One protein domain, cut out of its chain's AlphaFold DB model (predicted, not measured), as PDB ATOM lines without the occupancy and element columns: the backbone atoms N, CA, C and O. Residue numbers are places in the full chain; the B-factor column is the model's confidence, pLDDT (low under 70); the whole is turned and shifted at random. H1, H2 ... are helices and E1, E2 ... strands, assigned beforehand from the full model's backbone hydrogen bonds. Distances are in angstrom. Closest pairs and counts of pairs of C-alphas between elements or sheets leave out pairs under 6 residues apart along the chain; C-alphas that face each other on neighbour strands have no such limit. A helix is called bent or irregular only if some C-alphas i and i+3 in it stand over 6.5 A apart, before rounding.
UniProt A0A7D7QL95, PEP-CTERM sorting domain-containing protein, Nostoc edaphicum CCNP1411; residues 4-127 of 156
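Overview. This is residues 4 to 127 of the 156 residues of the protein "PEP-CTERM sorting domain-containing protein" of Nostoc edaphicum CCNP1411 (UniProt A0A7D7QL95). Two strongly twisted sheets sit face to face as a sandwich, their strands running nearly along one another at 7 degrees, and the chain changes from one sheet to the other seven times. E4 of the first sheet runs on into E5 of the second, and the short helix H1 only grazes both sheets near one end. The printed part has 124 residues, with ten named strands and one named helix in the order E1 to E7, H1, E8 to E10; the class is mostly strand. The first sheet is branched, with E1, E3, E4, E6, E7 and E9 in antiparallel pairs, and the second has the order E5, E8, E2, E10, antiparallel throughout. The whole is compact, with a radius of gyration of the C-alphas of 15.0 A, and elongated, spanning 47 by 27 by 22 A.

Arrangement. In the branched sheet, E3, residues 34 to 42, has E9, residues 96 to 103, on one side, with N 37 and O 100 within hydrogen-bond range at 2.9 A. On the other side of E3 are E7, residues 68 to 71, with N 36 and O 69 at 2.8 A, and E4, residues 45 to 47, with N 42 and O 45 at 2.9 A. E3 and E4 form a hairpin. E1, residues 4 to 7, is the antiparallel neighbour of E9, with N 5 and O 99 at 2.9 A. E6, residues 61 to 63, forms a hairpin with E7, with N 62 and O 70 at 2.8 A. In the other sheet, E2, residues 14 to 22, is an inner strand beside E10, residues 118 to 126, with N 18 and O 123 at 2.8 A. Its other neighbour is E8, residues 86 to 90, with N 88 and O 19 at 2.8 A. E5, residues 49 to 53, is the edge strand beside E8, with N 50 and O 89 at 2.7 A. Between the sheets, the closest C-alphas of E3 and E5 are those of Lys 39 and Ala 49, 6.5 A apart. H1, residues 81 to 84, is only just irregular, its C-alphas 81 and 84 being 6.9 A apart, and is too short for an O i to N i+4 pair; 0 of its 1 O i to N i+3 pair is within range.

Along the chain. E1 begins at C-alpha 4, (-27.971, -13.772, 9.327). E3 measures 26.8 A, E9 23.5 A and E2 22.1 A from first to last C-alpha. E10, 23.6 A, bends by 52 degrees at residue 121 and ends at C-alpha 126, (-29.502, 9.887, 14.458).

Size, cuts and confidence. The C-alphas of Thr 109 and Ser 127, the two farthest apart, are 47.1 A from each other. The printed part has no cut. The links E2 to E3 and E9 to E10 are long, with 11 and 14 residues. Residues 56 to 57, 75 to 82 and 112 to 114 have pLDDT under 70; the mean of the printed part is 88.3.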
ATOM      1  N   THR A   4     -27.369 -14.784   8.462       94.62
ATOM      2  CA  THR A   4     -27.971 -13.772   9.327       94.62
ATOM      3  C   THR A   4     -26.965 -12.659   9.532       94.62
ATOM      4  O   THR A   4     -25.813 -12.919   9.878       94.62
ATOM      5  N   THR A   5     -27.407 -11.423   9.344       93.75
ATOM      6  CA  THR A   5     -26.632 -10.230   9.668       93.75
ATOM      7  C   THR A   5     -27.458  -9.291  10.536       93.75
ATOM      8  O   THR A   5     -28.681  -9.204  10.406       93.75
ATOM      9  N   SER A   6     -26.785  -8.590  11.441       94.19
ATOM     10  CA  SER A   6     -27.414  -7.642  12.355       94.19
ATOM     11  C   SER A   6     -26.681  -6.316  12.288       94.19
ATOM     12  O   SER A   6     -25.461  -6.262  12.434       94.19
ATOM     13  N   PHE A   7     -27.443  -5.244  12.133       92.81
ATOM     14  CA  PHE A   7     -26.963  -3.873  12.193       92.81
ATOM     15  C   PHE A   7     -27.433  -3.301  13.522       92.81
ATOM     16  O   PHE A   7     -28.635  -3.167  13.740       92.81
ATOM     17  N   LYS A   8     -26.497  -3.059  14.436       93.38
ATOM     18  CA  LYS A   8     -26.763  -2.758  15.847       93.38
ATOM     19  C   LYS A   8     -25.659  -1.871  16.423       93.38
ATOM     20  O   LYS A   8     -24.760  -1.457  15.696       93.38
ATOM     21  N   ASP A   9     -25.729  -1.624  17.729       89.88
ATOM     22  CA  ASP A   9     -24.753  -0.833  18.488       89.88
ATOM     23  C   ASP A   9     -24.668   0.629  18.007       89.88
ATOM     24  O   ASP A   9     -23.629   1.287  18.100       89.88
ATOM     25  N   PHE A  10     -25.786   1.164  17.501       88.62
ATOM     26  CA  PHE A  10     -25.909   2.588  17.207       88.62
ATOM     27  C   PHE A  10     -25.838   3.399  18.508       88.62
ATOM     28  O   PHE A  10     -26.398   3.014  19.532       88.62
ATOM     29  N   SER A  11     -25.177   4.556  18.465       87.19
ATOM     30  CA  SER A  11     -25.003   5.429  19.637       87.19
ATOM     31  C   SER A  11     -26.315   6.008  20.182       87.19
ATOM     32  O   SER A  11     -26.358   6.494  21.308       87.19
ATOM     33  N   SER A  12     -27.373   5.984  19.373       89.94
ATOM     34  CA  SER A  12     -28.731   6.400  19.713       89.94
ATOM     35  C   SER A  12     -29.720   5.713  18.765       89.94
ATOM     36  O   SER A  12     -29.301   5.274  17.686       89.94
ATOM     37  N   PRO A  13     -31.016   5.625  19.118       93.94
ATOM     38  CA  PRO A  13     -32.037   5.187  18.180       93.94
ATOM     39  C   PRO A  13     -32.006   6.007  16.883       93.94
ATOM     40  O   PRO A  13     -31.845   7.228  16.880       93.94
ATOM     41  N   LEU A  14     -32.171   5.314  15.766       94.81
ATOM     42  CA  LEU A  14     -32.205   5.892  14.436       94.81
ATOM     43  C   LEU A  14     -33.652   6.114  14.006       94.81
ATOM     44  O   LEU A  14     -34.481   5.210  14.117       94.81
ATOM     45  N   THR A  15     -33.953   7.290  13.467       95.06
ATOM     46  CA  THR A  15     -35.228   7.594  12.802       95.06
ATOM     47  C   THR A  15     -35.037   7.664  11.293       95.06
ATOM     48  O   THR A  15     -33.916   7.781  10.798       95.06
ATOM     49  N   ASP A  16     -36.142   7.566  10.546       94.31
ATOM     50  CA  ASP A  16     -36.149   7.655   9.077       94.31
ATOM     51  C   ASP A  16     -35.163   6.701   8.391       94.31
ATOM     52  O   ASP A  16     -34.613   7.000   7.329       94.31
ATOM     53  N   VAL A  17     -34.942   5.535   9.006       96.44
ATOM     54  CA  VAL A  17     -34.051   4.516   8.459       96.44
ATOM     55  C   VAL A  17     -34.646   3.982   7.164       96.44
ATOM     56  O   VAL A  17     -35.764   3.457   7.141       96.44
ATOM     57  N   THR A  18     -33.873   4.113   6.092       97.00
ATOM     58  CA  THR A  18     -34.191   3.605   4.762       97.00
ATOM     59  C   THR A  18     -32.960   2.990   4.118       97.00
ATOM     60  O   THR A  18     -31.838   3.422   4.373       97.00
ATOM     61  N   PHE A  19     -33.162   1.978   3.287       96.75
ATOM     62  CA  PHE A  19     -32.115   1.388   2.458       96.75
ATOM     63  C   PHE A  19     -32.743   0.651   1.279       96.75
ATOM     64  O   PHE A  19     -33.950   0.403   1.267       96.75
ATOM     65  N   LYS A  20     -31.935   0.298   0.284       94.88
ATOM     66  CA  LYS A  20     -32.368  -0.559  -0.817       94.88
ATOM     67  C   LYS A  20     -31.862  -1.980  -0.626       94.88
ATOM     68  O   LYS A  20     -30.684  -2.184  -0.333       94.88
ATOM     69  N   LEU A  21     -32.773  -2.926  -0.817       93.69
ATOM     70  CA  LEU A  21     -32.463  -4.312  -1.148       93.69
ATOM     71  C   LEU A  21     -32.417  -4.425  -2.667       93.69
ATOM     72  O   LEU A  21     -33.301  -3.885  -3.330       93.69
ATOM     73  N   PHE A  22     -31.400  -5.094  -3.192       91.12
ATOM     74  CA  PHE A  22     -31.207  -5.318  -4.621       91.12
ATOM     75  C   PHE A  22     -31.244  -6.809  -4.930       91.12
ATOM     76  O   PHE A  22     -30.821  -7.604  -4.087       91.12
ATOM     77  N   ASP A  23     -31.664  -7.123  -6.156       89.12
ATOM     78  CA  ASP A  23     -31.555  -8.457  -6.759       89.12
ATOM     79  C   ASP A  23     -32.334  -9.550  -6.005       89.12
ATOM     80  O   ASP A  23     -31.892 -10.678  -5.897       89.12
ATOM     81  N   VAL A  24     -33.499  -9.219  -5.427       90.81
ATOM     82  CA  VAL A  24     -34.387 -10.244  -4.853       90.81
ATOM     83  C   VAL A  24     -35.155 -10.937  -5.981       90.81
ATOM     84  O   VAL A  24     -36.076 -10.350  -6.562       90.81
ATOM     85  N   ASP A  25     -34.779 -12.175  -6.297       89.31
ATOM     86  CA  ASP A  25     -35.326 -12.923  -7.428       89.31
ATOM     87  C   ASP A  25     -35.250 -14.464  -7.268       89.31
ATOM     88  O   ASP A  25     -35.051 -15.018  -6.183       89.31
ATOM     89  N   ILE A  26     -35.530 -15.186  -8.355       89.00
ATOM     90  CA  ILE A  26     -35.506 -16.650  -8.401       89.00
ATOM     91  C   ILE A  26     -34.851 -17.123  -9.692       89.00
ATOM     92  O   ILE A  26     -35.103 -16.580 -10.765       89.00
ATOM     93  N   SER A  27     -34.078 -18.204  -9.628       87.44
ATOM     94  CA  SER A  27     -33.504 -18.796 -10.833       87.44
ATOM     95  C   SER A  27     -34.602 -19.299 -11.779       87.44
ATOM     96  O   SER A  27     -35.567 -19.930 -11.345       87.44
ATOM     97  N   ASN A  28     -34.437 -19.103 -13.092       84.69
ATOM     98  CA  ASN A  28     -35.412 -19.583 -14.088       84.69
ATOM     99  C   ASN A  28     -35.593 -21.111 -14.028       84.69
ATOM    100  O   ASN A  28     -36.680 -21.635 -14.269       84.69
ATOM    101  N   SER A  29     -34.536 -21.831 -13.643       86.19
ATOM    102  CA  SER A  29     -34.547 -23.283 -13.440       86.19
ATOM    103  C   SER A  29     -35.075 -23.703 -12.061       86.19
ATOM    104  O   SER A  29     -35.051 -24.894 -11.746       86.19
ATOM    105  N   LYS A  30     -35.518 -22.753 -11.225       87.69
ATOM    106  CA  LYS A  30     -35.997 -22.961  -9.849       87.69
ATOM    107  C   LYS A  30     -35.031 -23.775  -8.992       87.69
ATOM    108  O   LYS A  30     -35.409 -24.700  -8.265       87.69
ATOM    109  N   THR A  31     -33.750 -23.463  -9.131       88.75
ATOM    110  CA  THR A  31     -32.665 -24.113  -8.388       88.75
ATOM    111  C   THR A  31     -32.262 -23.359  -7.127       88.75
ATOM    112  O   THR A  31     -31.642 -23.938  -6.238       88.75
ATOM    113  N   TRP A  32     -32.618 -22.084  -7.047       90.19
ATOM    114  CA  TRP A  32     -32.456 -21.207  -5.895       90.19
ATOM    115  C   TRP A  32     -33.555 -20.143  -5.965       90.19
ATOM    116  O   TRP A  32     -34.027 -19.830  -7.060       90.19
ATOM    117  N   GLN A  33     -33.972 -19.635  -4.808       92.25
ATOM    118  CA  GLN A  33     -34.955 -18.562  -4.661       92.25
ATOM    119  C   GLN A  33     -34.517 -17.691  -3.498       92.25
ATOM    120  O   GLN A  33     -34.309 -18.210  -2.401       92.25
ATOM    121  N   ASP A  34     -34.427 -16.389  -3.710       92.75
ATOM    122  CA  ASP A  34     -33.993 -15.481  -2.665       92.75
ATOM    123  C   ASP A  34     -35.132 -15.201  -1.696       92.75
ATOM    124  O   ASP A  34     -36.188 -14.698  -2.074       92.75
ATOM    125  N   ARG A  35     -34.911 -15.523  -0.422       94.44
ATOM    126  CA  ARG A  35     -35.810 -15.176   0.672       94.44
ATOM    127  C   ARG A  35     -35.103 -14.239   1.631       94.44
ATOM    128  O   ARG A  35     -34.070 -14.582   2.212       94.44
ATOM    129  N   VAL A  36     -35.698 -13.072   1.842       96.00
ATOM    130  CA  VAL A  36     -35.209 -12.051   2.770       96.00
ATOM    131  C   VAL A  36     -36.228 -11.849   3.875       96.00
ATOM    132  O   VAL A  36     -37.364 -11.462   3.620       96.00
ATOM    133  N   ILE A  37     -35.811 -12.066   5.119       96.62
ATOM    134  CA  ILE A  37     -36.623 -11.806   6.309       96.62
ATOM    135  C   ILE A  37     -35.985 -10.645   7.057       96.62
ATOM    136  O   ILE A  37     -34.822 -10.725   7.457       96.62
ATOM    137  N   LEU A  38     -36.742  -9.572   7.265       97.25
ATOM    138  CA  LEU A  38     -36.236  -8.346   7.863       97.25
ATOM    139  C   LEU A  38     -37.065  -7.921   9.073       97.25
ATOM    140  O   LEU A  38     -38.283  -7.759   8.988       97.25
ATOM    141  N   LYS A  39     -36.386  -7.670  10.195       96.06
ATOM    142  CA  LYS A  39     -37.011  -7.187  11.432       96.06
ATOM    143  C   LYS A  39     -36.227  -6.022  12.013       96.06
ATOM    144  O   LYS A  39     -35.019  -6.123  12.202       96.06
ATOM    145  N   GLY A  40     -36.916  -4.923  12.299       96.88
ATOM    146  CA  GLY A  40     -36.377  -3.804  13.065       96.88
ATOM    147  C   GLY A  40     -36.717  -3.963  14.537       96.88
ATOM    148  O   GLY A  40     -37.669  -4.664  14.883       96.88
ATOM    149  N   PHE A  41     -35.960  -3.305  15.407       96.75
ATOM    150  CA  PHE A  41     -36.205  -3.346  16.844       96.75
ATOM    151  C   PHE A  41     -35.927  -2.001  17.500       96.75
ATOM    152  O   PHE A  41     -35.039  -1.274  17.067       96.75
ATOM    153  N   LEU A  42     -36.661  -1.708  18.569       95.50
ATOM    154  CA  LEU A  42     -36.352  -0.666  19.544       95.50
ATOM    155  C   LEU A  42     -36.413  -1.307  20.935       95.50
ATOM    156  O   LEU A  42     -37.494  -1.624  21.437       95.50
ATOM    157  N   GLY A  43     -35.256  -1.566  21.536       93.25
ATOM    158  CA  GLY A  43     -35.126  -2.459  22.681       93.25
ATOM    159  C   GLY A  43     -35.669  -3.845  22.333       93.25
ATOM    160  O   GLY A  43     -35.255  -4.459  21.348       93.25
ATOM    161  N   ASP A  44     -36.638  -4.324  23.104       94.38
ATOM    162  CA  ASP A  44     -37.286  -5.621  22.867       94.38
ATOM    163  C   ASP A  44     -38.533  -5.526  21.971       94.38
ATOM    164  O   ASP A  44     -39.163  -6.539  21.668       94.38
ATOM    165  N   GLN A  45     -38.915  -4.320  21.540       96.19
ATOM    166  CA  GLN A  45     -40.088  -4.119  20.694       96.19
ATOM    167  C   GLN A  45     -39.731  -4.324  19.225       96.19
ATOM    168  O   GLN A  45     -38.809  -3.688  18.714       96.19
ATOM    169  N   VAL A  46     -40.488  -5.180  18.536       96.38
ATOM    170  CA  VAL A  46     -40.356  -5.378  17.087       96.38
ATOM    171  C   VAL A  46     -40.964  -4.186  16.356       96.38
ATOM    172  O   VAL A  46     -42.103  -3.795  16.606       96.38
ATOM    173  N   VAL A  47     -40.204  -3.641  15.414       95.75
ATOM    174  CA  VAL A  47     -40.616  -2.570  14.511       95.75
ATOM    175  C   VAL A  47     -40.701  -3.137  13.102       95.75
ATOM    176  O   VAL A  47     -39.722  -3.652  12.555       95.75
ATOM    177  N   ASN A  48     -41.885  -3.031  12.503       92.44
ATOM    178  CA  ASN A  48     -42.123  -3.552  11.164       92.44
ATOM    179  C   ASN A  48     -41.348  -2.749  10.112       92.44
ATOM    180  O   ASN A  48     -41.310  -1.511  10.139       92.44
ATOM    181  N   ALA A  49     -40.776  -3.482   9.162       94.19
ATOM    182  CA  ALA A  49     -40.324  -2.920   7.907       94.19
ATOM    183  C   ALA A  49     -41.523  -2.682   6.975       94.19
ATOM    184  O   ALA A  49     -42.548  -3.357   7.047       94.19
ATOM    185  N   ILE A  50     -41.380  -1.699   6.101       94.94
ATOM    186  CA  ILE A  50     -42.298  -1.358   5.025       94.94
ATOM    187  C   ILE A  50     -41.518  -1.567   3.732       94.94
ATOM    188  O   ILE A  50     -40.469  -0.945   3.534       94.94
ATOM    189  N   PHE A  51     -42.035  -2.433   2.866       94.56
ATOM    190  CA  PHE A  51     -41.421  -2.787   1.593       94.56
ATOM    191  C   PHE A  51     -42.112  -2.040   0.455       94.56
ATOM    192  O   PHE A  51     -43.313  -2.187   0.246       94.56
ATOM    193  N   ASN A  52     -41.352  -1.235  -0.287       91.25
ATOM    194  CA  ASN A  52     -41.840  -0.517  -1.460       91.25
ATOM    195  C   ASN A  52     -41.034  -0.956  -2.693       91.25
ATOM    196  O   ASN A  52     -39.910  -0.474  -2.875       91.25
ATOM    197  N   PRO A  53     -41.560  -1.868  -3.531       83.25
ATOM    198  CA  PRO A  53     -40.912  -2.246  -4.786       83.25
ATOM    199  C   PRO A  53     -40.653  -1.017  -5.666       83.25
ATOM    200  O   PRO A  53     -41.527  -0.161  -5.818       83.25
ATOM    201  N   VAL A  54     -39.448  -0.906  -6.235       78.38
ATOM    202  CA  VAL A  54     -39.041   0.282  -7.011       78.38
ATOM    203  C   VAL A  54     -39.653   0.283  -8.417       78.38
ATOM    204  O   VAL A  54     -39.971   1.349  -8.947       78.38
ATOM    205  N   LEU A  55     -39.852  -0.892  -9.018       71.50
ATOM    206  CA  LEU A  55     -40.438  -1.049 -10.348       71.50
ATOM    207  C   LEU A  55     -41.745  -1.843 -10.258       71.50
ATOM    208  O   LEU A  55     -41.773  -2.958  -9.754       71.50
ATOM    209  N   SER A  56     -42.838  -1.275 -10.773       62.56
ATOM    210  CA  SER A  56     -44.169  -1.896 -10.705       62.56
ATOM    211  C   SER A  56     -44.507  -2.798 -11.895       62.56
ATOM    212  O   SER A  56     -45.368  -3.661 -11.776       62.56
ATOM    213  N   GLN A  57     -43.856  -2.608 -13.049       63.06
ATOM    214  CA  GLN A  57     -44.200  -3.320 -14.290       63.06
ATOM    215  C   GLN A  57     -43.352  -4.566 -14.558       63.06
ATOM    216  O   GLN A  57     -43.669  -5.309 -15.477       63.06
ATOM    217  N   LYS A  58     -42.289  -4.778 -13.777       75.56
ATOM    218  CA  LYS A  58     -41.375  -5.924 -13.845       75.56
ATOM    219  C   LYS A  58     -40.884  -6.208 -12.434       75.56
ATOM    220  O   LYS A  58     -39.792  -5.797 -12.080       75.56
ATOM    221  N   ASN A  59     -41.763  -6.734 -11.592       78.62
ATOM    222  CA  ASN A  59     -41.466  -6.953 -10.183       78.62
ATOM    223  C   ASN A  59     -41.130  -8.429  -9.975       78.62
ATOM    224  O   ASN A  59     -41.994  -9.278 -10.193       78.62
ATOM    225  N   THR A  60     -39.904  -8.715  -9.548       87.50
ATOM    226  CA  THR A  60     -39.477 -10.065  -9.154       87.50
ATOM    227  C   THR A  60     -39.614 -10.279  -7.650       87.50
ATOM    228  O   THR A  60     -39.073 -11.237  -7.129       87.50
ATOM    229  N   ILE A  61     -40.332  -9.417  -6.925       90.12
ATOM    230  CA  ILE A  61     -40.545  -9.558  -5.483       90.12
ATOM    231  C   ILE A  61     -41.999  -9.899  -5.171       90.12
ATOM    232  O   ILE A  61     -42.932  -9.212  -5.595       90.12
ATOM    233  N   GLN A  62     -42.188 -10.882  -4.304       91.81
ATOM    234  CA  GLN A  62     -43.434 -11.140  -3.606       91.81
ATOM    235  C   GLN A  62     -43.244 -10.922  -2.107       91.81
ATOM    236  O   GLN A  62     -42.353 -11.494  -1.491       91.81
ATOM    237  N   GLN A  63     -44.120 -10.131  -1.490       93.94
ATOM    238  CA  GLN A  63     -44.201 -10.081  -0.035       93.94
ATOM    239  C   GLN A  63     -45.078 -11.236   0.463       93.94
ATOM    240  O   GLN A  63     -46.264 -11.296   0.137       93.94
ATOM    241  N   VAL A  64     -44.488 -12.152   1.232       93.81
ATOM    242  CA  VAL A  64     -45.150 -13.376   1.718       93.81
ATOM    243  C   VAL A  64     -45.828 -13.141   3.065       93.81
ATOM    244  O   VAL A  64     -46.924 -13.641   3.314       93.81
ATOM    245  N   ASP A  65     -45.199 -12.339   3.925       94.31
ATOM    246  CA  ASP A  65     -45.751 -11.919   5.211       94.31
ATOM    247  C   ASP A  65     -45.255 -10.511   5.603       94.31
ATOM    248  O   ASP A  65     -44.719  -9.764   4.785       94.31
ATOM    249  N   ALA A  66     -45.466 -10.099   6.855       92.88
ATOM    250  CA  ALA A  66     -45.084  -8.773   7.343       92.88
ATOM    251  C   ALA A  66     -43.565  -8.480   7.311       92.88
ATOM    252  O   ALA A  66     -43.177  -7.315   7.326       92.88
ATOM    253  N   TYR A  67     -42.722  -9.510   7.285       95.56
ATOM    254  CA  TYR A  67     -41.262  -9.435   7.399       95.56
ATOM    255  C   TYR A  67     -40.533 -10.086   6.226       95.56
ATOM    256  O   TYR A  67     -39.340  -9.836   6.059       95.56
ATOM    257  N   THR A  68     -41.224 -10.927   5.458       96.38
ATOM    258  CA  THR A  68     -40.616 -11.823   4.477       96.38
ATOM    259  C   THR A  68     -40.920 -11.390   3.048       96.38
ATOM    260  O   THR A  68     -42.081 -11.226   2.659       96.38
ATOM    261  N   LEU A  69     -39.856 -11.261   2.261       95.56
ATOM    262  CA  LEU A  69     -39.876 -11.125   0.813       95.56
ATOM    263  C   LEU A  69     -39.303 -12.389   0.181       95.56
ATOM    264  O   LEU A  69     -38.240 -12.841   0.600       95.56
ATOM    265  N   ASP A  70     -39.968 -12.876  -0.855       94.38
ATOM    266  CA  ASP A  70     -39.467 -13.925  -1.732       94.38
ATOM    267  C   ASP A  70     -39.254 -13.358  -3.133       94.38
ATOM    268  O   ASP A  70     -40.052 -12.559  -3.633       94.38
ATOM    269  N   GLY A  71     -38.191 -13.806  -3.785       91.75
ATOM    270  CA  GLY A  71     -38.002 -13.622  -5.207       91.75
ATOM    271  C   GLY A  71     -38.987 -14.470  -6.010       91.75
ATOM    272  O   GLY A  71     -39.242 -15.627  -5.688       91.75
ATOM    273  N   ILE A  72     -39.556 -13.909  -7.067       89.12
ATOM    274  CA  ILE A  72     -40.471 -14.565  -7.999       89.12
ATOM    275  C   ILE A  72     -40.028 -14.299  -9.432       89.12
ATOM    276  O   ILE A  72     -39.432 -13.269  -9.741       89.12
ATOM    277  N   GLY A  73     -40.354 -15.225 -10.329       82.44
ATOM    278  CA  GLY A  73     -40.110 -15.031 -11.750       82.44
ATOM    279  C   GLY A  73     -41.107 -14.018 -12.297       82.44
ATOM    280  O   GLY A  73     -42.314 -14.190 -12.132       82.44
ATOM    281  N   PHE A  74     -40.612 -12.970 -12.952       73.44
ATOM    282  CA  PHE A  74     -41.473 -12.037 -13.681       73.44
ATOM    283  C   PHE A  74     -41.739 -12.509 -15.124       73.44
ATOM    284  O   PHE A  74     -42.845 -12.343 -15.635       73.44
ATOM    285  N   ASP A  75     -40.741 -13.120 -15.766       66.88
ATOM    286  CA  ASP A  75     -40.795 -13.691 -17.117       66.88
ATOM    287  C   ASP A  75     -39.831 -14.891 -17.174       66.88
ATOM    288  O   ASP A  75     -38.729 -14.814 -16.632       66.88
ATOM    289  N   SER A  76     -40.238 -16.003 -17.794       60.25
ATOM    290  CA  SER A  76     -39.475 -17.261 -17.827       60.25
ATOM    291  C   SER A  76     -38.127 -17.156 -18.549       60.25
ATOM    292  O   SER A  76     -37.244 -17.977 -18.299       60.25
ATOM    293  N   ASP A  77     -37.968 -16.146 -19.412       54.06
ATOM    294  CA  ASP A  77     -36.763 -15.925 -20.222       54.06
ATOM    295  C   ASP A  77     -35.975 -14.663 -19.825       54.06
ATOM    296  O   ASP A  77     -34.932 -14.367 -20.416       54.06
ATOM    297  N   ALA A  78     -36.441 -13.896 -18.834       56.03
ATOM    298  CA  ALA A  78     -35.750 -12.683 -18.415       56.03
ATOM    299  C   ALA A  78     -34.571 -13.006 -17.488       56.03
ATOM    300  O   ALA A  78     -34.671 -13.813 -16.568       56.03
ATOM    301  N   THR A  79     -33.443 -12.327 -17.700       58.53
ATOM    302  CA  THR A  79     -32.438 -12.149 -16.650       58.53
ATOM    303  C   THR A  79     -33.034 -11.193 -15.620       58.53
ATOM    304  O   THR A  79     -33.275 -10.028 -15.944       58.53
ATOM    305  N   ASN A  80     -33.317 -11.682 -14.416       60.59
ATOM    306  CA  ASN A  80     -34.062 -10.933 -13.403       60.59
ATOM    307  C   ASN A  80     -33.371  -9.645 -12.923       60.59
ATOM    308  O   ASN A  80     -34.083  -8.729 -12.533       60.59
ATOM    309  N   GLY A  81     -32.044  -9.515 -13.051       63.81
ATOM    310  CA  GLY A  81     -31.300  -8.249 -12.920       63.81
ATOM    311  C   GLY A  81     -31.815  -7.279 -11.839       63.81
ATOM    312  O   GLY A  81     -32.180  -7.662 -10.736       63.81
ATOM    313  N   ASP A  82     -31.920  -5.985 -12.167       64.12
ATOM    314  CA  ASP A  82     -32.319  -4.936 -11.205       64.12
ATOM    315  C   ASP A  82     -33.824  -4.927 -10.838       64.12
ATOM    316  O   ASP A  82     -34.285  -4.057 -10.083       64.12
ATOM    317  N   PHE A  83     -34.620  -5.862 -11.370       79.06
ATOM    318  CA  PHE A  83     -36.074  -5.916 -11.171       79.06
ATOM    319  C   PHE A  83     -36.475  -6.358  -9.754       79.06
ATOM    320  O   PHE A  83     -37.603  -6.103  -9.327       79.06
ATOM    321  N   GLY A  84     -35.515  -6.907  -9.001       86.81
ATOM    322  CA  GLY A  84     -35.628  -7.298  -7.596       86.81
ATOM    323  C   GLY A  84     -35.288  -6.198  -6.591       86.81
ATOM    324  O   GLY A  84     -34.917  -6.497  -5.457       86.81
ATOM    325  N   THR A  85     -35.386  -4.921  -6.978       90.69
ATOM    326  CA  THR A  85     -35.044  -3.808  -6.079       90.69
ATOM    327  C   THR A  85     -36.232  -3.339  -5.228       90.69
ATOM    328  O   THR A  85     -37.264  -2.899  -5.748       90.69
ATOM    329  N   VAL A  86     -36.050  -3.313  -3.904       92.56
ATOM    330  CA  VAL A  86     -37.036  -2.833  -2.920       92.56
ATOM    331  C   VAL A  86     -36.450  -1.707  -2.081       92.56
ATOM    332  O   VAL A  86     -35.392  -1.855  -1.473       92.56
ATOM    333  N   LEU A  87     -37.174  -0.590  -1.978       95.00
ATOM    334  CA  LEU A  87     -36.917   0.404  -0.943       95.00
ATOM    335  C   LEU A  87     -37.533  -0.077   0.370       95.00
ATOM    336  O   LEU A  87     -38.752  -0.213   0.494       95.00
ATOM    337  N   VAL A  88     -36.683  -0.273   1.365       96.88
ATOM    338  CA  VAL A  88     -37.066  -0.630   2.722       96.88
ATOM    339  C   VAL A  88     -37.115   0.623   3.586       96.88
ATOM    340  O   VAL A  88     -36.208   1.455   3.537       96.88
ATOM    341  N   LYS A  89     -38.153   0.736   4.416       97.06
ATOM    342  CA  LYS A  89     -38.272   1.749   5.471       97.06
ATOM    343  C   LYS A  89     -38.744   1.112   6.775       97.06
ATOM    344  O   LYS A  89     -39.581   0.222   6.734       97.06
ATOM    345  N   PHE A  90     -38.298   1.603   7.929       96.38
ATOM    346  CA  PHE A  90     -38.914   1.236   9.213       96.38
ATOM    347  C   PHE A  90     -40.034   2.206   9.604       96.38
ATOM    348  O   PHE A  90     -39.933   3.417   9.393       96.38
ATOM    349  N   ALA A  91     -41.123   1.665  10.158       92.31
ATOM    350  CA  ALA A  91     -42.314   2.444  10.512       92.31
ATOM    351  C   ALA A  91     -42.084   3.440  11.667       92.31
ATOM    352  O   ALA A  91     -42.816   4.420  11.794       92.31
ATOM    353  N   SER A  92     -41.071   3.197  12.500       94.19
ATOM    354  CA  SER A  92     -40.695   4.032  13.640       94.19
ATOM    355  C   SER A  92     -39.186   3.977  13.881       94.19
ATOM    356  O   SER A  92     -38.450   3.347  13.122       94.19
ATOM    357  N   ALA A  93     -38.729   4.642  14.946       95.25
ATOM    358  CA  ALA A  93     -37.341   4.567  15.380       95.25
ATOM    359  C   ALA A  93     -36.911   3.117  15.660       95.25
ATOM    360  O   ALA A  93     -37.716   2.333  16.169       95.25
ATOM    361  N   ILE A  94     -35.649   2.800  15.366       96.38
ATOM    362  CA  ILE A  94     -35.022   1.505  15.658       96.38
ATOM    363  C   ILE A  94     -33.626   1.690  16.268       96.38
ATOM    364  O   ILE A  94     -32.943   2.662  15.969       96.38
ATOM    365  N   ASP A  95     -33.176   0.754  17.097       95.94
ATOM    366  CA  ASP A  95     -31.797   0.665  17.606       95.94
ATOM    367  C   ASP A  95     -31.001  -0.507  17.015       95.94
ATOM    368  O   ASP A  95     -29.780  -0.581  17.167       95.94
ATOM    369  N   ARG A  96     -31.683  -1.410  16.308       96.00
ATOM    370  CA  ARG A  96     -31.071  -2.433  15.468       96.00
ATOM    371  C   ARG A  96     -32.048  -2.934  14.421       96.00
ATOM    372  O   ARG A  96     -33.265  -2.804  14.565       96.00
ATOM    373  N   PHE A  97     -31.513  -3.592  13.407       96.81
ATOM    374  CA  PHE A  97     -32.297  -4.473  12.560       96.81
ATOM    375  C   PHE A  97     -31.521  -5.736  12.205       96.81
ATOM    376  O   PHE A  97     -30.290  -5.753  12.162       96.81
ATOM    377  N   GLU A  98     -32.269  -6.801  11.966       96.56
ATOM    378  CA  GLU A  98     -31.768  -8.117  11.602       96.56
ATOM    379  C   GLU A  98     -32.280  -8.467  10.216       96.56
ATOM    380  O   GLU A  98     -33.477  -8.348   9.942       96.56
ATOM    381  N   LEU A  99     -31.362  -8.905   9.361       96.75
ATOM    382  CA  LEU A  99     -31.661  -9.443   8.049       96.75
ATOM    383  C   LEU A  99     -31.241 -10.906   8.019       96.75
ATOM    384  O   LEU A  99     -30.094 -11.245   8.321       96.75
ATOM    385  N   VAL A 100     -32.174 -11.762   7.626       96.81
ATOM    386  CA  VAL A 100     -31.921 -13.167   7.328       96.81
ATOM    387  C   VAL A 100     -32.088 -13.360   5.832       96.81
ATOM    388  O   VAL A 100     -33.137 -13.043   5.282       96.81
ATOM    389  N   PHE A 101     -31.054 -13.892   5.197       95.00
ATOM    390  CA  PHE A 101     -31.078 -14.346   3.817       95.00
ATOM    391  C   PHE A 101     -31.085 -15.871   3.797       95.00
ATOM    392  O   PHE A 101     -30.273 -16.516   4.469       95.00
ATOM    393  N   THR A 102     -32.026 -16.459   3.072       93.69
ATOM    394  CA  THR A 102     -32.145 -17.909   2.940       93.69
ATOM    395  C   THR A 102     -32.787 -18.290   1.612       93.69
ATOM    396  O   THR A 102     -33.088 -17.427   0.794       93.69
ATOM    397  N   ASP A 103     -32.967 -19.590   1.399       91.75
ATOM    398  CA  ASP A 103     -33.696 -20.101   0.246       91.75
ATOM    399  C   ASP A 103     -35.209 -20.035   0.511       91.75
ATOM    400  O   ASP A 103     -35.669 -20.391   1.603       91.75
ATOM    401  N   GLY A 104     -35.974 -19.598  -0.485       91.06
ATOM    402  CA  GLY A 104     -37.428 -19.736  -0.495       91.06
ATOM    403  C   GLY A 104     -37.894 -21.168  -0.796       91.06
ATOM    404  O   GLY A 104     -37.090 -22.088  -0.966       91.06
ATOM    405  N   ASP A 105     -39.212 -21.363  -0.838       91.62
ATOM    406  CA  ASP A 105     -39.821 -22.694  -0.959       91.62
ATOM    407  C   ASP A 105     -40.152 -23.105  -2.412       91.62
ATOM    408  O   ASP A 105     -40.472 -24.268  -2.655       91.62
ATOM    409  N   ASP A 106     -40.059 -22.199  -3.394       88.69
ATOM    410  CA  ASP A 106     -40.349 -22.463  -4.818       88.69
ATOM    411  C   ASP A 106     -39.132 -23.039  -5.571       88.69
ATOM    412  O   ASP A 106     -38.814 -22.646  -6.693       88.69
ATOM    413  N   ILE A 107     -38.425 -23.985  -4.947       86.81
ATOM    414  CA  ILE A 107     -37.245 -24.642  -5.524       86.81
ATOM    415  C   ILE A 107     -37.453 -26.151  -5.671       86.81
ATOM    416  O   ILE A 107     -37.915 -26.833  -4.759       86.81
ATOM    417  N   GLY A 108     -37.088 -26.695  -6.834       83.00
ATOM    418  CA  GLY A 108     -37.215 -28.128  -7.121       83.00
ATOM    419  C   GLY A 108     -35.948 -28.911  -6.777       83.00
ATOM    420  O   GLY A 108     -35.974 -29.872  -6.013       83.00
ATOM    421  N   THR A 109     -34.816 -28.503  -7.357       83.62
ATOM    422  CA  THR A 109     -33.495 -29.094  -7.091       83.62
ATOM    423  C   THR A 109     -32.532 -27.996  -6.689       83.62
ATOM    424  O   THR A 109     -32.167 -27.157  -7.505       83.62
ATOM    425  N   ARG A 110     -32.107 -28.010  -5.428       82.00
ATOM    426  CA  ARG A 110     -31.286 -26.947  -4.857       82.00
ATOM    427  C   ARG A 110     -29.878 -26.926  -5.462       82.00
ATOM    428  O   ARG A 110     -29.119 -27.876  -5.283       82.00
ATOM    429  N   ASN A 111     -29.520 -25.822  -6.111       79.19
ATOM    430  CA  ASN A 111     -28.169 -25.505  -6.564       79.19
ATOM    431  C   ASN A 111     -27.923 -23.998  -6.354       79.19
ATOM    432  O   ASN A 111     -28.474 -23.222  -7.126       79.19
ATOM    433  N   PRO A 112     -27.135 -23.578  -5.346       68.75
ATOM    434  CA  PRO A 112     -26.999 -22.176  -4.947       68.75
ATOM    435  C   PRO A 112     -25.872 -21.408  -5.662       68.75
ATOM    436  O   PRO A 112     -25.558 -20.299  -5.240       68.75
ATOM    437  N   ASP A 113     -25.236 -21.972  -6.696       68.25
ATOM    438  CA  ASP A 113     -23.933 -21.511  -7.216       68.25
ATOM    439  C   ASP A 113     -23.880 -20.068  -7.780       68.25
ATOM    440  O   ASP A 113     -22.823 -19.636  -8.242       68.25
ATOM    441  N   SER A 114     -24.959 -19.275  -7.745       69.25
ATOM    442  CA  SER A 114     -24.963 -17.862  -8.174       69.25
ATOM    443  C   SER A 114     -26.122 -17.030  -7.593       69.25
ATOM    444  O   SER A 114     -26.638 -16.176  -8.304       69.25
ATOM    445  N   HIS A 115     -26.562 -17.281  -6.353       82.06
ATOM    446  CA  HIS A 115     -27.652 -16.499  -5.737       82.06
ATOM    447  C   HIS A 115     -27.168 -15.600  -4.596       82.06
ATOM    448  O   HIS A 115     -26.223 -15.956  -3.880       82.06
ATOM    449  N   GLY A 116     -27.787 -14.434  -4.429       87.06
ATOM    450  CA  GLY A 116     -27.395 -13.472  -3.411       87.06
ATOM    451  C   GLY A 116     -28.030 -12.104  -3.610       87.06
ATOM    452  O   GLY A 116     -28.381 -11.715  -4.711       87.06
ATOM    453  N   ILE A 117     -28.075 -11.343  -2.520       90.44
ATOM    454  CA  ILE A 117     -28.712 -10.026  -2.480       90.44
ATOM    455  C   ILE A 117     -27.702  -8.908  -2.228       90.44
ATOM    456  O   ILE A 117     -26.675  -9.089  -1.563       90.44
ATOM    457  N   GLY A 118     -28.048  -7.707  -2.683       91.44
ATOM    458  CA  GLY A 118     -27.341  -6.474  -2.343       91.44
ATOM    459  C   GLY A 118     -28.066  -5.656  -1.274       91.44
ATOM    460  O   GLY A 118     -29.293  -5.580  -1.260       91.44
ATOM    461  N   ILE A 119     -27.305  -4.968  -0.418       93.56
ATOM    462  CA  ILE A 119     -27.816  -3.925   0.486       93.56
ATOM    463  C   ILE A 119     -27.036  -2.640   0.219       93.56
ATOM    464  O   ILE A 119     -25.806  -2.643   0.243       93.56
ATOM    465  N   GLY A 120     -27.735  -1.529   0.002       94.06
ATOM    466  CA  GLY A 120     -27.089  -0.243  -0.254       94.06
ATOM    467  C   GLY A 120     -28.012   0.951  -0.052       94.06
ATOM    468  O   GLY A 120     -29.135   0.815   0.430       94.06
ATOM    469  N   ASP A 121     -27.520   2.140  -0.401       94.94
ATOM    470  CA  ASP A 121     -28.247   3.411  -0.268       94.94
ATOM    471  C   ASP A 121     -28.824   3.656   1.140       94.94
ATOM    472  O   ASP A 121     -29.906   4.230   1.294       94.94
ATOM    473  N   ILE A 122     -28.104   3.215   2.176       95.25
ATOM    474  CA  ILE A 122     -28.543   3.321   3.569       95.25
ATOM    475  C   ILE A 122     -28.566   4.797   3.988       95.25
ATOM    476  O   ILE A 122     -27.560   5.503   3.890       95.25
ATOM    477  N   LYS A 123     -29.712   5.258   4.487       95.81
ATOM    478  CA  LYS A 123     -29.929   6.602   5.033       95.81
ATOM    479  C   LYS A 123     -30.666   6.502   6.356       95.81
ATOM    480  O   LYS A 123     -31.560   5.676   6.510       95.81
ATOM    481  N   TYR A 124     -30.307   7.360   7.297       95.12
ATOM    482  CA  TYR A 124     -30.946   7.447   8.602       95.12
ATOM    483  C   TYR A 124     -30.674   8.812   9.229       95.12
ATOM    484  O   TYR A 124     -29.724   9.505   8.858       95.12
ATOM    485  N   THR A 125     -31.478   9.154  10.225       94.19
ATOM    486  CA  THR A 125     -31.266  10.300  11.105       94.19
ATOM    487  C   THR A 125     -30.933   9.772  12.494       94.19
ATOM    488  O   THR A 125     -31.686   8.981  13.057       94.19
ATOM    489  N   ALA A 126     -29.799  10.181  13.060       86.94
ATOM    490  CA  ALA A 126     -29.502   9.887  14.458       86.94
ATOM    491  C   ALA A 126     -30.308  10.839  15.351       86.94
ATOM    492  O   ALA A 126     -30.260  12.056  15.147       86.94
ATOM    493  N   SER A 127     -31.037  10.317  16.340       72.75
ATOM    494  CA  SER A 127     -31.678  11.184  17.327       72.75
ATOM    495  C   SER A 127     -30.595  11.836  18.190       72.75
ATOM    496  O   SER A 127     -29.879  11.145  18.916       72.75
TER     497      SER A 127